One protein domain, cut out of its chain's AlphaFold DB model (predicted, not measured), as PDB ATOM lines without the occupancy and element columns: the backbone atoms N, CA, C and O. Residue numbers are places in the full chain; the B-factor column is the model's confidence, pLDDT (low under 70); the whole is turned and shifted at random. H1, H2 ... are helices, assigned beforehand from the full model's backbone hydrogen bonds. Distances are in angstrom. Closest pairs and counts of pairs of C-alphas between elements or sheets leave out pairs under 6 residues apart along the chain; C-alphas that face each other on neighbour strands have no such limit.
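Overview. This is residues 28 to 186 of the 347 residues of an uncharacterized protein of Nitrosopumilus maritimus (strain SCM1) (UniProt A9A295). Four helices, H1 to H4, make an up-and-down bundle, each running against the one before it, and the helical hairpin of H5 and H6 crosses H1 on the side away from H3. H1 lies in the middle of the whole. The printed part has 159 residues with six named helices, H1 to H6 in chain order, and no named strand: all helix. It is compact, with a radius of gyration of the C-alphas of 15.6 A and spans of 45 by 35 by 24 A.

Arrangement. H1, residues 28 to 50, is the hub, touching four helices. With H2, residues 56 to 80, it forms a hairpin at a shallow tilt of 21 degrees; the closest C-alphas, Ile 47 and Ser 61, are 4.6 A apart. H3, residues 84 to 100, touches H2 with the closest C-alphas, Tyr 80 and Gln 87, 6.1 A apart. H4, residues 105 to 127, touches H3 and also H1, the latter at 9 degrees, opposite ways, closest at C-alphas Lys 30 and Thr 127, 5.9 A. H6, residues 161 to 182, touches H1 at a steep tilt of 62 degrees, with C-alphas Ala 42 and Thr 172 closest at 4.9 A. H5, residues 136 to 157, forms a hairpin with H6, and H3 is apart from both. Every O i to N i+4 pair is within hydrogen-bond range in H1, H3, H5 and H6, against 15 of 21 in H2 and 17 of 19 in H4.

Along the chain. H1 begins at C-alpha 28 (39.148, 159.616, 12.986) and measures 33.3 A. H2, 35.1 A, has a kink of 42 degrees near residue 74. H6 ends at C-alpha 182 (34.533, 161.140, -8.825).

Size, cuts and confidence. The farthest C-alphas, Gly 55 and Lys 134, are 45.6 A apart. There is no cut and no long link. Confidence is under 70 at 21 residues, among them 100 to 106.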
ATOM      1  N   ASN A  28      38.150 158.589  13.299       76.56
ATOM      2  CA  ASN A  28      39.148 159.616  12.986       76.56
ATOM      3  C   ASN A  28      40.502 159.019  12.589       76.56
ATOM      4  O   ASN A  28      41.168 159.558  11.709       76.56
ATOM      5  N   GLU A  29      40.907 157.918  13.221       79.69
ATOM      6  CA  GLU A  29      42.136 157.199  12.876       79.69
ATOM      7  C   GLU A  29      42.018 156.561  11.490       79.69
ATOM      8  O   GLU A  29      42.911 156.723  10.659       79.69
ATOM      9  N   LYS A  30      40.877 155.935  11.183       82.06
ATOM     10  CA  LYS A  30      40.595 155.372   9.853       82.06
ATOM     11  C   LYS A  30      40.565 156.449   8.759       82.06
ATOM     12  O   LYS A  30      41.146 156.256   7.691       82.06
ATOM     13  N   VAL A  31      39.957 157.609   9.028       82.94
ATOM     14  CA  VAL A  31      39.969 158.775   8.123       82.94
ATOM     15  C   VAL A  31      41.387 159.307   7.916       82.94
ATOM     16  O   VAL A  31      41.788 159.534   6.775       82.94
ATOM     17  N   ALA A  32      42.156 159.497   8.992       82.56
ATOM     18  CA  ALA A  32      43.532 159.982   8.907       82.56
ATOM     19  C   ALA A  32      44.387 159.046   8.050       82.56
ATOM     20  O   ALA A  32      45.086 159.488   7.140       82.56
ATOM     21  N   TYR A  33      44.262 157.743   8.277       83.75
ATOM     22  CA  TYR A  33      44.941 156.734   7.487       83.75
ATOM     23  C   TYR A  33      44.526 156.751   6.003       83.75
ATOM     24  O   TYR A  33      45.392 156.733   5.125       83.75
ATOM     25  N   ALA A  34      43.229 156.873   5.696       82.75
ATOM     26  CA  ALA A  34      42.760 156.991   4.314       82.75
ATOM     27  C   ALA A  34      43.354 158.219   3.607       82.75
ATOM     28  O   ALA A  34      43.786 158.110   2.456       82.75
ATOM     29  N   VAL A  35      43.420 159.363   4.299       85.12
ATOM     30  CA  VAL A  35      44.049 160.595   3.798       85.12
ATOM     31  C   VAL A  35      45.538 160.377   3.520       85.12
ATOM     32  O   VAL A  35      45.994 160.713   2.429       85.12
ATOM     33  N   GLU A  36      46.289 159.781   4.446       84.56
ATOM     34  CA  GLU A  36      47.727 159.525   4.259       84.56
ATOM     35  C   GLU A  36      48.008 158.552   3.102       84.56
ATOM     36  O   GLU A  36      48.885 158.807   2.272       84.56
ATOM     37  N   SER A  37      47.197 157.502   2.952       83.06
ATOM     38  CA  SER A  37      47.254 156.602   1.791       83.06
ATOM     39  C   SER A  37      47.045 157.362   0.472       83.06
ATOM     40  O   SER A  37      47.808 157.203  -0.488       83.06
ATOM     41  N   GLN A  38      46.076 158.285   0.429       83.62
ATOM     42  CA  GLN A  38      45.847 159.117  -0.756       83.62
ATOM     43  C   GLN A  38      47.010 160.083  -1.038       83.62
ATOM     44  O   GLN A  38      47.335 160.315  -2.206       83.62
ATOM     45  N   LYS A  39      47.680 160.611  -0.008       85.69
ATOM     46  CA  LYS A  39      48.889 161.436  -0.179       85.69
ATOM     47  C   LYS A  39      50.040 160.633  -0.781       85.69
ATOM     48  O   LYS A  39      50.719 161.125  -1.681       85.69
ATOM     49  N   VAL A  40      50.231 159.377  -0.370       83.19
ATOM     50  CA  VAL A  40      51.247 158.481  -0.966       83.19
ATOM     51  C   VAL A  40      50.992 158.289  -2.454       83.19
ATOM     52  O   VAL A  40      51.908 158.432  -3.266       83.19
ATOM     53  N   ILE A  41      49.736 158.040  -2.823       80.38
ATOM     54  CA  ILE A  41      49.315 157.918  -4.222       80.38
ATOM     55  C   ILE A  41      49.622 159.204  -5.001       80.38
ATOM     56  O   ILE A  41      50.138 159.130  -6.116       80.38
ATOM     57  N   ALA A  42      49.369 160.379  -4.417       81.31
ATOM     58  CA  ALA A  42      49.704 161.663  -5.035       81.31
ATOM     59  C   ALA A  42      51.216 161.814  -5.295       81.31
ATOM     60  O   ALA A  42      51.616 162.161  -6.407       81.31
ATOM     61  N   HIS A  43      52.075 161.454  -4.337       83.31
ATOM     62  CA  HIS A  43      53.527 161.462  -4.551       83.31
ATOM     63  C   HIS A  43      53.966 160.511  -5.671       83.31
ATOM     64  O   HIS A  43      54.855 160.850  -6.449       83.31
ATOM     65  N   MET A  44      53.332 159.344  -5.806       78.00
ATOM     66  CA  MET A  44      53.622 158.428  -6.913       78.00
ATOM     67  C   MET A  44      53.258 159.032  -8.277       78.00
ATOM     68  O   MET A  44      53.997 158.845  -9.245       78.00
ATOM     69  N   ILE A  45      52.157 159.784  -8.358       79.25
ATOM     70  CA  ILE A  45      51.791 160.545  -9.564       79.25
ATOM     71  C   ILE A  45      52.873 161.595  -9.863       79.25
ATOM     72  O   ILE A  45      53.329 161.699 -11.000       79.25
ATOM     73  N   ALA A  46      53.357 162.307  -8.842       80.00
ATOM     74  CA  ALA A  46      54.397 163.322  -9.009       80.00
ATOM     75  C   ALA A  46      55.728 162.726  -9.507       80.00
ATOM     76  O   ALA A  46      56.359 163.275 -10.412       80.00
ATOM     77  N   ILE A  47      56.130 161.564  -8.975       79.19
ATOM     78  CA  ILE A  47      57.287 160.812  -9.481       79.19
ATOM     79  C   ILE A  47      57.068 160.469 -10.955       79.19
ATOM     80  O   ILE A  47      57.923 160.785 -11.779       79.19
ATOM     81  N   TYR A  48      55.913 159.894 -11.314       78.94
ATOM     82  CA  TYR A  48      55.599 159.535 -12.700       78.94
ATOM     83  C   TYR A  48      55.741 160.712 -13.674       78.94
ATOM     84  O   TYR A  48      56.319 160.554 -14.755       78.94
ATOM     85  N   ASP A  49      55.246 161.886 -13.282       79.38
ATOM     86  CA  ASP A  49      55.303 163.107 -14.088       79.38
ATOM     87  C   ASP A  49      56.725 163.653 -14.250       79.38
ATOM     88  O   ASP A  49      57.010 164.366 -15.220       79.38
ATOM     89  N   ASN A  50      57.628 163.320 -13.332       76.81
ATOM     90  CA  ASN A  50      59.023 163.740 -13.359       76.81
ATOM     91  C   ASN A  50      59.929 162.778 -14.156       76.81
ATOM     92  O   ASN A  50      60.985 163.192 -14.640       76.81
ATOM     93  N   LEU A  51      59.518 161.524 -14.360       72.44
ATOM     94  CA  LEU A  51      60.323 160.515 -15.058       72.44
ATOM     95  C   LEU A  51      60.604 160.868 -16.521       72.44
ATOM     96  O   LEU A  51      59.722 161.272 -17.281       72.44
ATOM     97  N   GLY A  52      61.846 160.622 -16.943       66.88
ATOM     98  CA  GLY A  52      62.313 160.912 -18.301       66.88
ATOM     99  C   GLY A  52      62.587 162.395 -18.564       66.88
ATOM    100  O   GLY A  52      62.858 162.761 -19.707       66.88
ATOM    101  N   LYS A  53      62.517 163.243 -17.529       73.75
ATOM    102  CA  LYS A  53      62.958 164.637 -17.567       73.75
ATOM    103  C   LYS A  53      64.303 164.765 -16.845       73.75
ATOM    104  O   LYS A  53      64.470 164.267 -15.735       73.75
ATOM    105  N   ASP A  54      65.248 165.460 -17.469       71.81
ATOM    106  CA  ASP A  54      66.593 165.649 -16.919       71.81
ATOM    107  C   ASP A  54      66.659 166.788 -15.883       71.81
ATOM    108  O   ASP A  54      65.761 167.628 -15.765       71.81
ATOM    109  N   GLY A  55      67.772 166.852 -15.149       79.62
ATOM    110  CA  GLY A  55      68.071 167.939 -14.215       79.62
ATOM    111  C   GLY A  55      67.217 167.881 -12.948       79.62
ATOM    112  O   GLY A  55      67.150 166.847 -12.288       79.62
ATOM    113  N   ILE A  56      66.571 169.000 -12.609       81.25
ATOM    114  CA  ILE A  56      65.805 169.185 -11.363       81.25
ATOM    115  C   ILE A  56      64.682 168.150 -11.169       81.25
ATOM    116  O   ILE A  56      64.336 167.823 -10.042       81.25
ATOM    117  N   TYR A  57      64.134 167.584 -12.246       78.75
ATOM    118  CA  TYR A  57      63.046 166.605 -12.167       78.75
ATOM    119  C   TYR A  57      63.502 165.228 -11.660       78.75
ATOM    120  O   TYR A  57      62.744 164.534 -10.981       78.75
ATOM    121  N   SER A  58      64.756 164.843 -11.916       78.19
ATOM    122  CA  SER A  58      65.336 163.633 -11.319       78.19
ATOM    123  C   SER A  58      65.506 163.800  -9.804       78.19
ATOM    124  O   SER A  58      65.166 162.897  -9.042       78.19
ATOM    125  N   GLU A  59      65.936 164.984  -9.358       83.50
ATOM    126  CA  GLU A  59      66.013 165.337  -7.934       83.50
ATOM    127  C   GLU A  59      64.624 165.327  -7.277       83.50
ATOM    128  O   GLU A  59      64.440 164.661  -6.262       83.50
ATOM    129  N   LEU A  60      63.623 165.958  -7.902       84.19
ATOM    130  CA  LEU A  60      62.237 165.977  -7.413       84.19
ATOM    131  C   LEU A  60      61.628 164.571  -7.293       84.19
ATOM    132  O   LEU A  60      60.931 164.285  -6.323       84.19
ATOM    133  N   SER A  61      61.920 163.669  -8.236       82.62
ATOM    134  CA  SER A  61      61.476 162.265  -8.162       82.62
ATOM    135  C   SER A  61      62.000 161.575  -6.900       82.62
ATOM    136  O   SER A  61      61.235 160.938  -6.177       82.62
ATOM    137  N   ASN A  62      63.290 161.748  -6.605       83.12
ATOM    138  CA  ASN A  62      63.898 161.178  -5.405       83.12
ATOM    139  C   ASN A  62      63.319 161.811  -4.132       83.12
ATOM    140  O   ASN A  62      63.019 161.096  -3.184       83.12
ATOM    141  N   MET A  63      63.094 163.129  -4.121       86.00
ATOM    142  CA  MET A  63      62.497 163.820  -2.971       86.00
ATOM    143  C   MET A  63      61.063 163.354  -2.676       86.00
ATOM    144  O   MET A  63      60.723 163.130  -1.515       86.00
ATOM    145  N   HIS A  64      60.225 163.161  -3.701       84.88
ATOM    146  CA  HIS A  64      58.884 162.598  -3.513       84.88
ATOM    147  C   HIS A  64      58.930 161.170  -2.973       84.88
ATOM    148  O   HIS A  64      58.122 160.810  -2.119       84.88
ATOM    149  N   PHE A  65      59.876 160.354  -3.441       84.44
ATOM    150  CA  PHE A  65      60.015 159.002  -2.923       84.44
ATOM    151  C   PHE A  65      60.495 158.977  -1.469       84.44
ATOM    152  O   PHE A  65      59.947 158.244  -0.648       84.44
ATOM    153  N   ASP A  66      61.444 159.843  -1.119       84.00
ATOM    154  CA  ASP A  66      61.887 160.042   0.259       84.00
ATOM    155  C   ASP A  66      60.726 160.436   1.186       84.00
ATOM    156  O   ASP A  66      60.665 159.965   2.321       84.00
ATOM    157  N   HIS A  67      59.796 161.273   0.714       83.44
ATOM    158  CA  HIS A  67      58.584 161.633   1.460       83.44
ATOM    159  C   HIS A  67      57.659 160.433   1.687       83.44
ATOM    160  O   HIS A  67      57.147 160.262   2.796       83.44
ATOM    161  N   ILE A  68      57.483 159.579   0.671       80.75
ATOM    162  CA  ILE A  68      56.725 158.329   0.804       80.75
ATOM    163  C   ILE A  68      57.338 157.474   1.920       80.75
ATOM    164  O   ILE A  68      56.622 157.110   2.852       80.75
ATOM    165  N   LEU A  69      58.651 157.210   1.857       77.81
ATOM    166  CA  LEU A  69      59.358 156.351   2.813       77.81
ATOM    167  C   LEU A  69      59.366 156.906   4.241       77.81
ATOM    168  O   LEU A  69      59.020 156.188   5.174       77.81
ATOM    169  N   LYS A  70      59.778 158.166   4.421       72.19
ATOM    170  CA  LYS A  70      60.053 158.736   5.751       72.19
ATOM    171  C   LYS A  70      58.806 159.216   6.477       72.19
ATOM    172  O   LYS A  70      58.767 159.168   7.695       72.19
ATOM    173  N   HIS A  71      57.831 159.770   5.758       68.44
ATOM    174  CA  HIS A  71      56.713 160.452   6.407       68.44
ATOM    175  C   HIS A  71      55.443 159.620   6.362       68.44
ATOM    176  O   HIS A  71      54.851 159.339   7.399       68.44
ATOM    177  N   ASN A  72      55.046 159.186   5.171       69.12
ATOM    178  CA  ASN A  72      53.722 158.599   5.025       69.12
ATOM    179  C   ASN A  72      53.708 157.127   5.459       69.12
ATOM    180  O   ASN A  72      52.739 156.666   6.054       69.12
ATOM    181  N   LEU A  73      54.787 156.382   5.211       67.69
ATOM    182  CA  LEU A  73      54.844 154.959   5.549       67.69
ATOM    183  C   LEU A  73      55.104 154.682   7.022       67.69
ATOM    184  O   LEU A  73      54.429 153.823   7.572       67.69
ATOM    185  N   GLU A  74      55.982 155.437   7.684       69.38
ATOM    186  CA  GLU A  74      56.142 155.333   9.144       69.38
ATOM    187  C   GLU A  74      54.811 155.593   9.875       69.38
ATOM    188  O   GLU A  74      54.506 154.957  10.884       69.38
ATOM    189  N   VAL A  75      53.980 156.499   9.343       69.00
ATOM    190  CA  VAL A  75      52.640 156.776   9.877       69.00
ATOM    191  C   VAL A  75      51.678 155.619   9.595       69.00
ATOM    192  O   VAL A  75      50.952 155.209  10.502       69.00
ATOM    193  N   MET A  76      51.686 155.066   8.378       70.06
ATOM    194  CA  MET A  76      50.802 153.963   7.983       70.06
ATOM    195  C   MET A  76      51.175 152.613   8.617       70.06
ATOM    196  O   MET A  76      50.280 151.823   8.898       70.06
ATOM    197  N   GLU A  77      52.455 152.341   8.902       72.19
ATOM    198  CA  GLU A  77      52.919 151.072   9.492       72.19
ATOM    199  C   GLU A  77      52.229 150.749  10.827       72.19
ATOM    200  O   GLU A  77      51.952 149.583  11.111       72.19
ATOM    201  N   ASN A  78      51.879 151.771  11.614       74.06
ATOM    202  CA  ASN A  78      51.179 151.588  12.888       74.06
ATOM    203  C   ASN A  78      49.772 150.990  12.717       74.06
ATOM    204  O   ASN A  78      49.290 150.301  13.617       74.06
ATOM    205  N   TYR A  79      49.134 151.202  11.561       73.19
ATOM    206  CA  TYR A  79      47.780 150.720  11.285       73.19
ATOM    207  C   TYR A  79      47.731 149.227  10.943       73.19
ATOM    208  O   TYR A  79      46.689 148.597  11.080       73.19
ATOM    209  N   TYR A  80      48.859 148.623  10.555       70.25
ATOM    210  CA  TYR A  80      48.918 147.216  10.138       70.25
ATOM    211  C   TYR A  80      49.586 146.302  11.159       70.25
ATOM    212  O   TYR A  80      49.981 145.192  10.811       70.25
ATOM    213  N   SER A  81      49.717 146.739  12.412       71.88
ATOM    214  CA  SER A  81      50.369 145.945  13.463       71.88
ATOM    215  C   SER A  81      49.733 144.557  13.662       71.88
ATOM    216  O   SER A  81      50.422 143.615  14.054       71.88
ATOM    217  N   GLU A  82      48.453 144.403  13.312       72.19
ATOM    218  CA  GLU A  82      47.717 143.129  13.339       72.19
ATOM    219  C   GLU A  82      47.712 142.376  11.991       72.19
ATOM    220  O   GLU A  82      47.241 141.243  11.901       72.19
ATOM    221  N   HIS A  83      48.289 142.971  10.945       77.25
ATOM    222  CA  HIS A  83      48.327 142.476   9.567       77.25
ATOM    223  C   HIS A  83      49.773 142.315   9.074       77.25
ATOM    224  O   HIS A  83      50.173 142.884   8.057       77.25
ATOM    225  N   ALA A  84      50.553 141.505   9.798       79.38
ATOM    226  CA  ALA A  84      51.986 141.312   9.561       79.38
ATOM    227  C   ALA A  84      52.331 140.912   8.113       79.38
ATOM    228  O   ALA A  84      53.272 141.456   7.545       79.38
ATOM    229  N   ASP A  85      51.542 140.029   7.489       81.62
ATOM    230  CA  ASP A  85      51.781 139.592   6.103       81.62
ATOM    231  C   ASP A  85      51.685 140.762   5.107       81.62
ATOM    232  O   ASP A  85      52.523 140.903   4.217       81.62
ATOM    233  N   TYR A  86      50.691 141.639   5.289       82.62
ATOM    234  CA  TYR A  86      50.528 142.843   4.475       82.62
ATOM    235  C   TYR A  86      51.668 143.838   4.730       82.62
ATOM    236  O   TYR A  86      52.224 144.409   3.791       82.62
ATOM    237  N   GLN A  87      52.039 144.036   6.000       80.00
ATOM    238  CA  GLN A  87      53.128 144.935   6.381       80.00
ATOM    239  C   GLN A  87      54.462 144.495   5.760       80.00
ATOM    240  O   GLN A  87      55.199 145.326   5.221       80.00
ATOM    241  N   ASP A  88      54.752 143.195   5.786       83.69
ATOM    242  CA  ASP A  88      55.950 142.619   5.182       83.69
ATOM    243  C   ASP A  88      55.949 142.779   3.654       83.69
ATOM    244  O   ASP A  88      56.976 143.150   3.078       83.69
ATOM    245  N   GLU A  89      54.808 142.573   2.986       85.12
ATOM    246  CA  GLU A  89      54.676 142.775   1.537       85.12
ATOM    247  C   GLU A  89      54.856 144.249   1.134       85.12
ATOM    248  O   GLU A  89      55.557 144.548   0.158       85.12
ATOM    249  N   LEU A  90      54.289 145.179   1.911       81.44
ATOM    250  CA  LEU A  90      54.437 146.620   1.698       81.44
ATOM    251  C   LEU A  90      55.894 147.028   1.831       81.44
ATOM    252  O   LEU A  90      56.473 147.585   0.895       81.44
ATOM    253  N   LYS A  91      56.522 146.657   2.945       81.81
ATOM    254  CA  LYS A  91      57.934 146.932   3.202       81.81
ATOM    255  C   LYS A  91      58.842 146.330   2.135       81.81
ATOM    256  O   LYS A  91      59.769 146.994   1.673       81.81
ATOM    257  N   HIS A  92      58.581 145.092   1.720       84.38
ATOM    258  CA  HIS A  92      59.360 144.436   0.677       84.38
ATOM    259  C   HIS A  92      59.251 145.177  -0.656       84.38
ATOM    260  O   HIS A  92      60.275 145.506  -1.253       84.38
ATOM    261  N   THR A  93      58.032 145.509  -1.086       80.94
ATOM    262  CA  THR A  93      57.784 146.244  -2.335       80.94
ATOM    263  C   THR A  93      58.491 147.599  -2.334       80.94
ATOM    264  O   THR A  93      59.076 147.996  -3.336       80.94
ATOM    265  N   LEU A  94      58.504 148.300  -1.203       76.62
ATOM    266  CA  LEU A  94      59.169 149.597  -1.071       76.62
ATOM    267  C   LEU A  94      60.692 149.497  -1.104       76.62
ATOM    268  O   LEU A  94      61.339 150.316  -1.751       76.62
ATOM    269  N   LEU A  95      61.261 148.469  -0.473       79.81
ATOM    270  CA  LEU A  95      62.691 148.182  -0.572       79.81
ATOM    271  C   LEU A  95      63.085 147.798  -2.002       79.81
ATOM    272  O   LEU A  95      64.153 148.192  -2.463       79.81
ATOM    273  N   GLU A  96      62.251 147.043  -2.726       79.25
ATOM    274  CA  GLU A  96      62.487 146.777  -4.152       79.25
ATOM    275  C   GLU A  96      62.546 148.088  -4.943       79.25
ATOM    276  O   GLU A  96      63.443 148.273  -5.766       79.25
ATOM    277  N   ILE A  97      61.623 149.009  -4.657       74.19
ATOM    278  CA  ILE A  97      61.560 150.318  -5.303       74.19
ATOM    279  C   ILE A  97      62.815 151.143  -5.001       74.19
ATOM    280  O   ILE A  97      63.472 151.611  -5.932       74.19
ATOM    281  N   GLU A  98      63.175 151.288  -3.725       76.00
ATOM    282  CA  GLU A  98      64.346 152.051  -3.280       76.00
ATOM    283  C   GLU A  98      65.635 151.531  -3.929       76.00
ATOM    284  O   GLU A  98      66.438 152.306  -4.450       76.00
ATOM    285  N   ASN A  99      65.804 150.205  -3.974       76.06
ATOM    286  CA  ASN A  99      66.993 149.568  -4.540       76.06
ATOM    287  C   ASN A  99      67.053 149.621  -6.075       76.06
ATOM    288  O   ASN A  99      68.138 149.488  -6.645       76.06
ATOM    289  N   SER A 100      65.913 149.780  -6.753       69.19
ATOM    290  CA  SER A 100      65.843 149.803  -8.220       69.19
ATOM    291  C   SER A 100      66.353 151.113  -8.833       69.19
ATOM    292  O   SER A 100      66.911 151.093  -9.931       69.19
ATOM    293  N   GLY A 101      66.216 152.235  -8.115       63.28
ATOM    294  CA  GLY A 101      66.510 153.578  -8.613       63.28
ATOM    295  C   GLY A 101      65.536 154.033  -9.714       63.28
ATOM    296  O   GLY A 101      65.358 153.383 -10.740       63.28
ATOM    297  N   PHE A 102      64.931 155.210  -9.557       62.91
ATOM    298  CA  PHE A 102      63.880 155.748 -10.445       62.91
ATOM    299  C   PHE A 102      64.357 156.261 -11.809       62.91
ATOM    300  O   PHE A 102      63.745 157.147 -12.397       62.91
ATOM    301  N   ASN A 103      65.459 155.748 -12.342       57.66
ATOM    302  CA  ASN A 103      66.062 156.346 -13.533       57.66
ATOM    303  C   ASN A 103      65.337 155.963 -14.830       57.66
ATOM    304  O   ASN A 103      65.515 156.624 -15.852       57.66
ATOM    305  N   GLU A 104      64.485 154.935 -14.796       65.81
ATOM    306  CA  GLU A 104      63.733 154.476 -15.958       65.81
ATOM    307  C   GLU A 104      62.229 154.436 -15.690       65.81
ATOM    308  O   GLU A 104      61.741 153.772 -14.774       65.81
ATOM    309  N   LYS A 105      61.468 155.096 -16.572       65.50
ATOM    310  CA  LYS A 105      60.003 155.149 -16.504       65.50
ATOM    311  C   LYS A 105      59.356 153.761 -16.463       65.50
ATOM    312  O   LYS A 105      58.371 153.567 -15.762       65.50
ATOM    313  N   ALA A 106      59.915 152.801 -17.198       67.12
ATOM    314  CA  ALA A 106      59.416 151.429 -17.230       67.12
ATOM    315  C   ALA A 106      59.561 150.730 -15.868       67.12
ATOM    316  O   ALA A 106      58.608 150.110 -15.407       67.12
ATOM    317  N   VAL A 107      60.712 150.890 -15.207       70.88
ATOM    318  CA  VAL A 107      60.988 150.304 -13.886       70.88
ATOM    319  C   VAL A 107      60.029 150.874 -12.842       70.88
ATOM    320  O   VAL A 107      59.377 150.116 -12.129       70.88
ATOM    321  N   PHE A 108      59.835 152.196 -12.825       71.12
ATOM    322  CA  PHE A 108      58.853 152.813 -11.930       71.12
ATOM    323  C   PHE A 108      57.424 152.327 -12.184       71.12
ATOM    324  O   PHE A 108      56.708 152.043 -11.232       71.12
ATOM    325  N   ILE A 109      56.994 152.222 -13.447       69.75
ATOM    326  CA  ILE A 109      55.649 151.731 -13.776       69.75
ATOM    327  C   ILE A 109      55.449 150.309 -13.237       69.75
ATOM    328  O   ILE A 109      54.395 150.027 -12.672       69.75
ATOM    329  N   GLU A 110      56.433 149.420 -13.386       71.56
ATOM    330  CA  GLU A 110      56.347 148.053 -12.854       71.56
ATOM    331  C   GLU A 110      56.216 148.036 -11.330       71.56
ATOM    332  O   GLU A 110      55.398 147.301 -10.779       71.56
ATOM    333  N   HIS A 111      56.949 148.902 -10.642       73.44
ATOM    334  CA  HIS A 111      56.816 149.055  -9.203       73.44
ATOM    335  C   HIS A 111      55.484 149.675  -8.772       73.44
ATOM    336  O   HIS A 111      54.847 149.195  -7.836       73.44
ATOM    337  N   ALA A 112      55.024 150.708  -9.473       71.38
ATOM    338  CA  ALA A 112      53.750 151.358  -9.210       71.38
ATOM    339  C   ALA A 112      52.577 150.383  -9.398       71.38
ATOM    340  O   ALA A 112      51.641 150.392  -8.603       71.38
ATOM    341  N   LYS A 113      52.658 149.476 -10.383       71.00
ATOM    342  CA  LYS A 113      51.690 148.384 -10.573       71.00
ATOM    343  C   LYS A 113      51.601 147.432  -9.379       71.00
ATOM    344  O   LYS A 113      50.549 146.830  -9.203       71.00
ATOM    345  N   LYS A 114      52.667 147.281  -8.584       73.56
ATOM    346  CA  LYS A 114      52.646 146.499  -7.338       73.56
ATOM    347  C   LYS A 114      52.153 147.336  -6.155       73.56
ATOM    348  O   LYS A 114      51.290 146.893  -5.407       73.56
ATOM    349  N   LEU A 115      52.671 148.557  -6.012       73.75
ATOM    350  CA  LEU A 115      52.420 149.398  -4.842       73.75
ATOM    351  C   LEU A 115      50.998 149.986  -4.814       73.75
ATOM    352  O   LEU A 115      50.395 150.032  -3.750       73.75
ATOM    353  N   PHE A 116      50.424 150.391  -5.956       74.06
ATOM    354  CA  PHE A 116      49.066 150.957  -5.985       74.06
ATOM    355  C   PHE A 116      47.987 149.978  -5.497       74.06
ATOM    356  O   PHE A 116      47.212 150.361  -4.619       74.06
ATOM    357  N   PRO A 117      47.904 148.730  -6.010       70.88
ATOM    358  CA  PRO A 117      46.960 147.750  -5.479       70.88
ATOM    359  C   PRO A 117      47.186 147.471  -4.001       70.88
ATOM    360  O   PRO A 117      46.214 147.296  -3.276       70.88
ATOM    361  N   LEU A 118      48.440 147.465  -3.548       73.62
ATOM    362  CA  LEU A 118      48.766 147.200  -2.156       73.62
ATOM    363  C   LEU A 118      48.259 148.325  -1.247       73.62
ATOM    364  O   LEU A 118      47.498 148.051  -0.331       73.62
ATOM    365  N   LEU A 119      48.542 149.590  -1.570       73.62
ATOM    366  CA  LEU A 119      48.028 150.747  -0.824       73.62
ATOM    367  C   LEU A 119      46.493 150.811  -0.817       73.62
ATOM    368  O   LEU A 119      45.894 151.113   0.215       73.62
ATOM    369  N   ASN A 120      45.840 150.492  -1.939       72.19
ATOM    370  CA  ASN A 120      44.377 150.396  -1.987       72.19
ATOM    371  C   ASN A 120      43.864 149.242  -1.112       72.19
ATOM    372  O   ASN A 120      42.944 149.448  -0.332       72.19
ATOM    373  N   SER A 121      44.503 148.069  -1.167       74.12
ATOM    374  CA  SER A 121      44.130 146.906  -0.347       74.12
ATOM    375  C   SER A 121      44.307 147.186   1.141       74.12
ATOM    376  O   SER A 121      43.460 146.811   1.944       74.12
ATOM    377  N   GLY A 122      45.376 147.889   1.521       73.75
ATOM    378  CA  GLY A 122      45.550 148.377   2.880       73.75
ATOM    379  C   GLY A 122      44.487 149.401   3.246       73.75
ATOM    380  O   GLY A 122      44.048 149.433   4.391       73.75
ATOM    381  N   THR A 123      44.094 150.277   2.313       75.06
ATOM    382  CA  THR A 123      43.009 151.244   2.539       75.06
ATOM    383  C   THR A 123      41.729 150.502   2.898       75.06
ATOM    384  O   THR A 123      41.219 150.680   3.997       75.06
ATOM    385  N   ASP A 124      41.315 149.569   2.043       76.69
ATOM    386  CA  ASP A 124      40.124 148.747   2.250       76.69
ATOM    387  C   ASP A 124      40.204 147.908   3.526       76.69
ATOM    388  O   ASP A 124      39.211 147.760   4.228       76.69
ATOM    389  N   LEU A 125      41.376 147.382   3.872       78.25
ATOM    390  CA  LEU A 125      41.547 146.566   5.068       78.25
ATOM    391  C   LEU A 125      41.305 147.362   6.363       78.25
ATOM    392  O   LEU A 125      40.659 146.846   7.271       78.25
ATOM    393  N   ILE A 126      41.744 148.621   6.428       77.44
ATOM    394  CA  ILE A 126      41.539 149.483   7.605       77.44
ATOM    395  C   ILE A 126      40.163 150.159   7.600       77.44
ATOM    396  O   ILE A 126      39.621 150.436   8.669       77.44
ATOM    397  N   THR A 127      39.594 150.435   6.421       76.62
ATOM    398  CA  THR A 127      38.368 151.241   6.275       76.62
ATOM    399  C   THR A 127      37.169 150.459   5.745       76.62
ATOM    400  O   THR A 127      36.180 151.070   5.347       76.62
ATOM    401  N   SER A 128      37.231 149.125   5.715       77.25
ATOM    402  CA  SER A 128      36.185 148.266   5.130       77.25
ATOM    403  C   SER A 128      34.792 148.520   5.704       77.25
ATOM    404  O   SER A 128      33.818 148.506   4.957       77.25
ATOM    405  N   ASP A 129      34.696 148.793   7.001       73.00
ATOM    406  CA  ASP A 129      33.455 149.126   7.701       73.00
ATOM    407  C   ASP A 129      32.932 150.534   7.380       73.00
ATOM    408  O   ASP A 129      31.734 150.775   7.483       73.00
ATOM    409  N   LEU A 130      33.813 151.443   6.949       75.00
ATOM    410  CA  LEU A 130      33.480 152.830   6.611       75.00
ATOM    411  C   LEU A 130      33.256 153.055   5.112       75.00
ATOM    412  O   LEU A 130      32.774 154.112   4.711       75.00
ATOM    413  N   ASN A 131      33.598 152.085   4.262       64.31
ATOM    414  CA  ASN A 131      33.476 152.225   2.809       64.31
ATOM    415  C   ASN A 131      32.019 152.419   2.346       64.31
ATOM    416  O   ASN A 131      31.805 153.048   1.308       64.31
ATOM    417  N   ASP A 132      31.055 151.931   3.133       63.66
ATOM    418  CA  ASP A 132      29.612 152.117   2.932       63.66
ATOM    419  C   ASP A 132      29.027 153.254   3.797       63.66
ATOM    420  O   ASP A 132      27.835 153.570   3.693       63.66
ATOM    421  N   GLU A 133      29.830 153.881   4.667       67.12
ATOM    422  CA  GLU A 133      29.356 154.983   5.500       67.12
ATOM    423  C   GLU A 133      29.111 156.243   4.671       67.12
ATOM    424  O   GLU A 133      29.955 156.725   3.906       67.12
ATOM    425  N   LYS A 134      27.927 156.824   4.885       65.75
ATOM    426  CA  LYS A 134      27.502 158.056   4.227       65.75
ATOM    427  C   LYS A 134      28.540 159.150   4.499       65.75
ATOM    428  O   LYS A 134      28.799 159.488   5.647       65.75
ATOM    429  N   PHE A 135      29.093 159.720   3.430       78.06
ATOM    430  CA  PHE A 135      30.035 160.848   3.441       78.06
ATOM    431  C   PHE A 135      31.482 160.567   3.859       78.06
ATOM    432  O   PHE A 135      32.293 161.485   3.737       78.06
ATOM    433  N   PHE A 136      31.865 159.344   4.244       81.94
ATOM    434  CA  PHE A 136      33.263 159.033   4.589       81.94
ATOM    435  C   PHE A 136      34.240 159.494   3.494       81.94
ATOM    436  O   PHE A 136      35.216 160.204   3.751       81.94
ATOM    437  N   ARG A 137      33.923 159.178   2.232       81.81
ATOM    438  CA  ARG A 137      34.755 159.582   1.095       81.81
ATOM    439  C   ARG A 137      34.840 161.098   0.933       81.81
ATOM    440  O   ARG A 137      35.909 161.615   0.621       81.81
ATOM    441  N   LEU A 138      33.743 161.812   1.184       84.38
ATOM    442  CA  LEU A 138      33.691 163.272   1.109       84.38
ATOM    443  C   LEU A 138      34.552 163.939   2.182       84.38
ATOM    444  O   LEU A 138      35.261 164.895   1.878       84.38
ATOM    445  N   VAL A 139      34.557 163.395   3.401       82.75
ATOM    446  CA  VAL A 139      35.430 163.866   4.485       82.75
ATOM    447  C   VAL A 139      36.903 163.713   4.095       82.75
ATOM    448  O   VAL A 139      37.684 164.654   4.241       82.75
ATOM    449  N   VAL A 140      37.286 162.570   3.515       85.62
ATOM    450  CA  VAL A 140      38.653 162.356   3.004       85.62
ATOM    451  C   VAL A 140      38.998 163.358   1.893       85.62
ATOM    452  O   VAL A 140      40.092 163.922   1.912       85.62
ATOM    453  N   VAL A 141      38.076 163.639   0.957       87.12
ATOM    454  CA  VAL A 141      38.275 164.675  -0.078       87.12
ATOM    455  C   VAL A 141      38.540 166.033   0.564       87.12
ATOM    456  O   VAL A 141      39.526 166.677   0.215       87.12
ATOM    457  N   MET A 142      37.712 166.467   1.517       85.06
ATOM    458  CA  MET A 142      37.891 167.761   2.181       85.06
ATOM    459  C   MET A 142      39.263 167.875   2.849       85.06
ATOM    460  O   MET A 142      39.968 168.858   2.636       85.06
ATOM    461  N   LEU A 143      39.681 166.854   3.603       83.19
ATOM    462  CA  LEU A 143      40.975 166.849   4.293       83.19
ATOM    463  C   LEU A 143      42.169 166.827   3.325       83.19
ATOM    464  O   LEU A 143      43.209 167.439   3.596       83.19
ATOM    465  N   LEU A 144      42.025 166.174   2.168       86.62
ATOM    466  CA  LEU A 144      43.010 166.272   1.093       86.62
ATOM    467  C   LEU A 144      43.079 167.693   0.530       86.62
ATOM    468  O   LEU A 144      44.177 168.210   0.356       86.62
ATOM    469  N   LEU A 145      41.942 168.354   0.294       88.50
ATOM    470  CA  LEU A 145      41.916 169.737  -0.200       88.50
ATOM    471  C   LEU A 145      42.475 170.741   0.821       88.50
ATOM    472  O   LEU A 145      43.136 171.700   0.428       88.50
ATOM    473  N   GLU A 146      42.290 170.509   2.122       85.19
ATOM    474  CA  GLU A 146      42.995 171.269   3.163       85.19
ATOM    475  C   GLU A 146      44.515 171.084   3.058       85.19
ATOM    476  O   GLU A 146      45.260 172.063   3.068       85.19
ATOM    477  N   SER A 147      44.979 169.846   2.852       87.31
ATOM    478  CA  SER A 147      46.407 169.556   2.653       87.31
ATOM    479  C   SER A 147      46.961 170.237   1.391       87.31
ATOM    480  O   SER A 147      48.067 170.775   1.415       87.31
ATOM    481  N   VAL A 148      46.178 170.280   0.305       88.19
ATOM    482  CA  VAL A 148      46.515 171.016  -0.927       88.19
ATOM    483  C   VAL A 148      46.724 172.499  -0.633       88.19
ATOM    484  O   VAL A 148      47.712 173.076  -1.082       88.19
ATOM    485  N   LYS A 149      45.817 173.127   0.128       84.62
ATOM    486  CA  LYS A 149      45.944 174.546   0.494       84.62
ATOM    487  C   LYS A 149      47.223 174.807   1.284       84.62
ATOM    488  O   LYS A 149      47.933 175.757   0.961       84.62
ATOM    489  N   THR A 150      47.532 173.968   2.270       87.44
ATOM    490  CA  THR A 150      48.761 174.098   3.064       87.44
ATOM    491  C   THR A 150      50.010 173.997   2.193       87.44
ATOM    492  O   THR A 150      50.853 174.887   2.238       87.44
ATOM    493  N   GLU A 151      50.108 172.982   1.336       85.94
ATOM    494  CA  GLU A 151      51.274 172.801   0.461       85.94
ATOM    495  C   GLU A 151      51.404 173.933  -0.576       85.94
ATOM    496  O   GLU A 151      52.512 174.380  -0.879       85.94
ATOM    497  N   TYR A 152      50.290 174.482  -1.073       87.06
ATOM    498  CA  TYR A 152      50.326 175.685  -1.905       87.06
ATOM    499  C   TYR A 152      50.858 176.908  -1.151       87.06
ATOM    500  O   TYR A 152      51.670 177.639  -1.725       87.06
ATOM    501  N   ILE A 153      50.464 177.125   0.107       86.06
ATOM    502  CA  ILE A 153      50.992 178.228   0.931       86.06
ATOM    503  C   ILE A 153      52.499 178.047   1.117       86.06
ATOM    504  O   ILE A 153      53.274 178.945   0.790       86.06
ATOM    505  N   GLU A 154      52.925 176.856   1.533       85.50
ATOM    506  CA  GLU A 154      54.339 176.536   1.747       85.50
ATOM    507  C   GLU A 154      55.169 176.666   0.458       85.50
ATOM    508  O   GLU A 154      56.319 177.111   0.499       85.50
ATOM    509  N   SER A 155      54.589 176.370  -0.712       86.12
ATOM    510  CA  SER A 155      55.256 176.578  -2.006       86.12
ATOM    511  C   SER A 155      55.575 178.050  -2.290       86.12
ATOM    512  O   SER A 155      56.554 178.339  -2.974       86.12
ATOM    513  N   GLN A 156      54.765 178.983  -1.776       86.25
ATOM    514  CA  GLN A 156      54.974 180.427  -1.928       86.25
ATOM    515  C   GLN A 156      55.945 180.989  -0.878       86.25
ATOM    516  O   GLN A 156      56.549 182.039  -1.097       86.25
ATOM    517  N   GLU A 157      56.091 180.308   0.259       87.69
ATOM    518  CA  GLU A 157      56.970 180.710   1.364       87.69
ATOM    519  C   GLU A 157      58.401 180.157   1.235       87.69
ATOM    520  O   GLU A 157      59.329 180.669   1.865       87.69
ATOM    521  N   THR A 158      58.595 179.138   0.396       84.06
ATOM    522  CA  THR A 158      59.886 178.488   0.123       84.06
ATOM    523  C   THR A 158      60.465 178.913  -1.235       84.06
ATOM    524  O   THR A 158      59.833 179.624  -2.015       84.06
ATOM    525  N   ALA A 159      61.709 178.516  -1.537       85.00
ATOM    526  CA  ALA A 159      62.387 178.872  -2.786       85.00
ATOM    527  C   ALA A 159      63.081 177.667  -3.438       85.00
ATOM    528  O   ALA A 159      63.436 176.693  -2.780       85.00
ATOM    529  N   GLY A 160      63.328 177.756  -4.749       86.56
ATOM    530  CA  GLY A 160      64.089 176.745  -5.489       86.56
ATOM    531  C   GLY A 160      63.355 175.407  -5.610       86.56
ATOM    532  O   GLY A 160      62.154 175.378  -5.866       86.56
ATOM    533  N   VAL A 161      64.095 174.305  -5.456       85.81
ATOM    534  CA  VAL A 161      63.579 172.930  -5.610       85.81
ATOM    535  C   VAL A 161      62.461 172.634  -4.606       85.81
ATOM    536  O   VAL A 161      61.485 171.986  -4.960       85.81
ATOM    537  N   GLU A 162      62.556 173.159  -3.383       85.69
ATOM    538  CA  GLU A 162      61.557 172.938  -2.333       85.69
ATOM    539  C   GLU A 162      60.203 173.578  -2.678       85.69
ATOM    540  O   GLU A 162      59.169 172.932  -2.547       85.69
ATOM    541  N   SER A 163      60.207 174.793  -3.233       86.06
ATOM    542  CA  SER A 163      58.985 175.448  -3.726       86.06
ATOM    543  C   SER A 163      58.312 174.636  -4.839       86.06
ATOM    544  O   SER A 163      57.098 174.421  -4.819       86.06
ATOM    545  N   LEU A 164      59.108 174.114  -5.780       86.75
ATOM    546  CA  LEU A 164      58.628 173.239  -6.855       86.75
ATOM    547  C   LEU A 164      58.058 171.923  -6.311       86.75
ATOM    548  O   LEU A 164      56.993 171.503  -6.755       86.75
ATOM    549  N   LEU A 165      58.729 171.313  -5.331       86.69
ATOM    550  CA  LEU A 165      58.285 170.092  -4.664       86.69
ATOM    551  C   LEU A 165      56.922 170.291  -3.987       86.69
ATOM    552  O   LEU A 165      55.992 169.531  -4.247       86.69
ATOM    553  N   LYS A 166      56.791 171.345  -3.171       87.31
ATOM    554  CA  LYS A 166      55.553 171.709  -2.464       87.31
ATOM    555  C   LYS A 166      54.405 171.991  -3.434       87.31
ATOM    556  O   LYS A 166      53.293 171.496  -3.253       87.31
ATOM    557  N   LYS A 167      54.679 172.693  -4.541       87.06
ATOM    558  CA  LYS A 167      53.683 172.877  -5.605       87.06
ATOM    559  C   LYS A 167      53.272 171.540  -6.235       87.06
ATOM    560  O   LYS A 167      52.081 171.307  -6.399       87.06
ATOM    561  N   GLN A 168      54.219 170.656  -6.560       85.75
ATOM    562  CA  GLN A 168      53.905 169.341  -7.135       85.75
ATOM    563  C   GLN A 168      53.109 168.453  -6.169       85.75
ATOM    564  O   GLN A 168      52.215 167.735  -6.617       85.75
ATOM    565  N   HIS A 169      53.362 168.528  -4.858       86.69
ATOM    566  CA  HIS A 169      52.519 167.865  -3.856       86.69
ATOM    567  C   HIS A 169      51.085 168.373  -3.917       86.69
ATOM    568  O   HIS A 169      50.159 167.578  -4.052       86.69
ATOM    569  N   ALA A 170      50.894 169.691  -3.858       87.12
ATOM    570  CA  ALA A 170      49.569 170.291  -3.914       87.12
ATOM    571  C   ALA A 170      48.840 169.950  -5.226       87.12
ATOM    572  O   ALA A 170      47.683 169.527  -5.193       87.12
ATOM    573  N   ASP A 171      49.525 170.060  -6.371       83.50
ATOM    574  CA  ASP A 171      48.951 169.764  -7.684       83.50
ATOM    575  C   ASP A 171      48.456 168.300  -7.747       83.50
ATOM    576  O   ASP A 171      47.306 168.013  -8.092       83.50
ATOM    577  N   THR A 172      49.314 167.352  -7.360       83.06
ATOM    578  CA  THR A 172      49.002 165.917  -7.441       83.06
ATOM    579  C   THR A 172      48.010 165.454  -6.378       83.06
ATOM    580  O   THR A 172      47.185 164.582  -6.660       83.06
ATOM    581  N   MET A 173      47.996 166.071  -5.192       85.31
ATOM    582  CA  MET A 173      46.958 165.826  -4.187       85.31
ATOM    583  C   MET A 173      45.594 166.343  -4.638       85.31
ATOM    584  O   MET A 173      44.597 165.672  -4.394       85.31
ATOM    585  N   ALA A 174      45.519 167.478  -5.339       81.12
ATOM    586  CA  ALA A 174      44.255 167.964  -5.892       81.12
ATOM    587  C   ALA A 174      43.739 167.063  -7.026       81.12
ATOM    588  O   ALA A 174      42.538 166.801  -7.095       81.12
ATOM    589  N   ILE A 175      44.633 166.523  -7.868       80.00
ATOM    590  CA  ILE A 175      44.279 165.468  -8.836       80.00
ATOM    591  C   ILE A 175      43.735 164.243  -8.095       80.00
ATOM    592  O   ILE A 175      42.686 163.714  -8.467       80.00
ATOM    593  N   ARG A 176      44.402 163.802  -7.020       81.19
ATOM    594  CA  ARG A 176      43.950 162.630  -6.267       81.19
ATOM    595  C   ARG A 176      42.618 162.870  -5.558       81.19
ATOM    596  O   ARG A 176      41.761 161.994  -5.603       81.19
ATOM    597  N   ALA A 177      42.421 164.042  -4.963       82.31
ATOM    598  CA  ALA A 177      41.159 164.445  -4.354       82.31
ATOM    599  C   ALA A 177      40.012 164.412  -5.373       82.31
ATOM    600  O   ALA A 177      38.957 163.867  -5.069       82.31
ATOM    601  N   HIS A 178      40.237 164.897  -6.599       83.94
ATOM    602  CA  HIS A 178      39.257 164.793  -7.681       83.94
ATOM    603  C   HIS A 178      38.940 163.338  -8.041       83.94
ATOM    604  O   HIS A 178      37.776 162.960  -8.057       83.94
ATOM    605  N   MET A 179      39.954 162.490  -8.251       78.56
ATOM    606  CA  MET A 179      39.734 161.064  -8.546       78.56
ATOM    607  C   MET A 179      38.982 160.346  -7.416       78.56
ATOM    608  O   MET A 179      38.194 159.435  -7.656       78.56
ATOM    609  N   TYR A 180      39.252 160.721  -6.165       75.44
ATOM    610  CA  TYR A 180      38.579 160.147  -5.005       75.44
ATOM    611  C   TYR A 180      37.125 160.637  -4.905       75.44
ATOM    612  O   TYR A 180      36.234 159.846  -4.609       75.44
ATOM    613  N   PHE A 181      36.878 161.907  -5.246       81.56
ATOM    614  CA  PHE A 181      35.553 162.516  -5.352       81.56
ATOM    615  C   PHE A 181      34.707 161.934  -6.495       81.56
ATOM    616  O   PHE A 181      33.519 161.687  -6.311       81.56
ATOM    617  N   GLU A 182      35.277 161.677  -7.673       75.12
ATOM    618  CA  GLU A 182      34.533 161.140  -8.825       75.12
ATOM    619  C   GLU A 182      33.875 159.787  -8.526       75.12
ATOM    620  O   GLU A 182      32.801 159.493  -9.054       75.12
ATOM    621  N   ASN A 183      34.464 159.011  -7.616       68.62
ATOM    622  CA  ASN A 183      33.956 157.714  -7.173       68.62
ATOM    623  C   ASN A 183      32.930 157.818  -6.028       68.62
ATOM    624  O   ASN A 183      32.604 156.815  -5.397       68.62
ATOM    625  N   THR A 184      32.428 159.024  -5.744       68.38
ATOM    626  CA  THR A 184      31.365 159.267  -4.759       68.38
ATOM    627  C   THR A 184      29.991 159.223  -5.427       68.38
ATOM    628  O   THR A 184      29.782 159.767  -6.521       68.38
ATOM    629  N   ASN A 185      29.051 158.565  -4.751       69.69
ATOM    630  CA  ASN A 185      27.629 158.485  -5.105       69.69
ATOM    631  C   ASN A 185      26.748 159.248  -4.098       69.69
ATOM    632  O   ASN A 185      25.526 159.287  -4.228       69.69
ATOM    633  N   GLU A 186      27.366 159.852  -3.085       71.06
ATOM    634  CA  GLU A 186      26.721 160.479  -1.936       71.06
ATOM    635  C   GLU A 186      26.242 161.912  -2.218       71.06
ATOM    636  O   GLU A 186      25.560 162.504  -1.378       71.06
TER     637      GLU A 186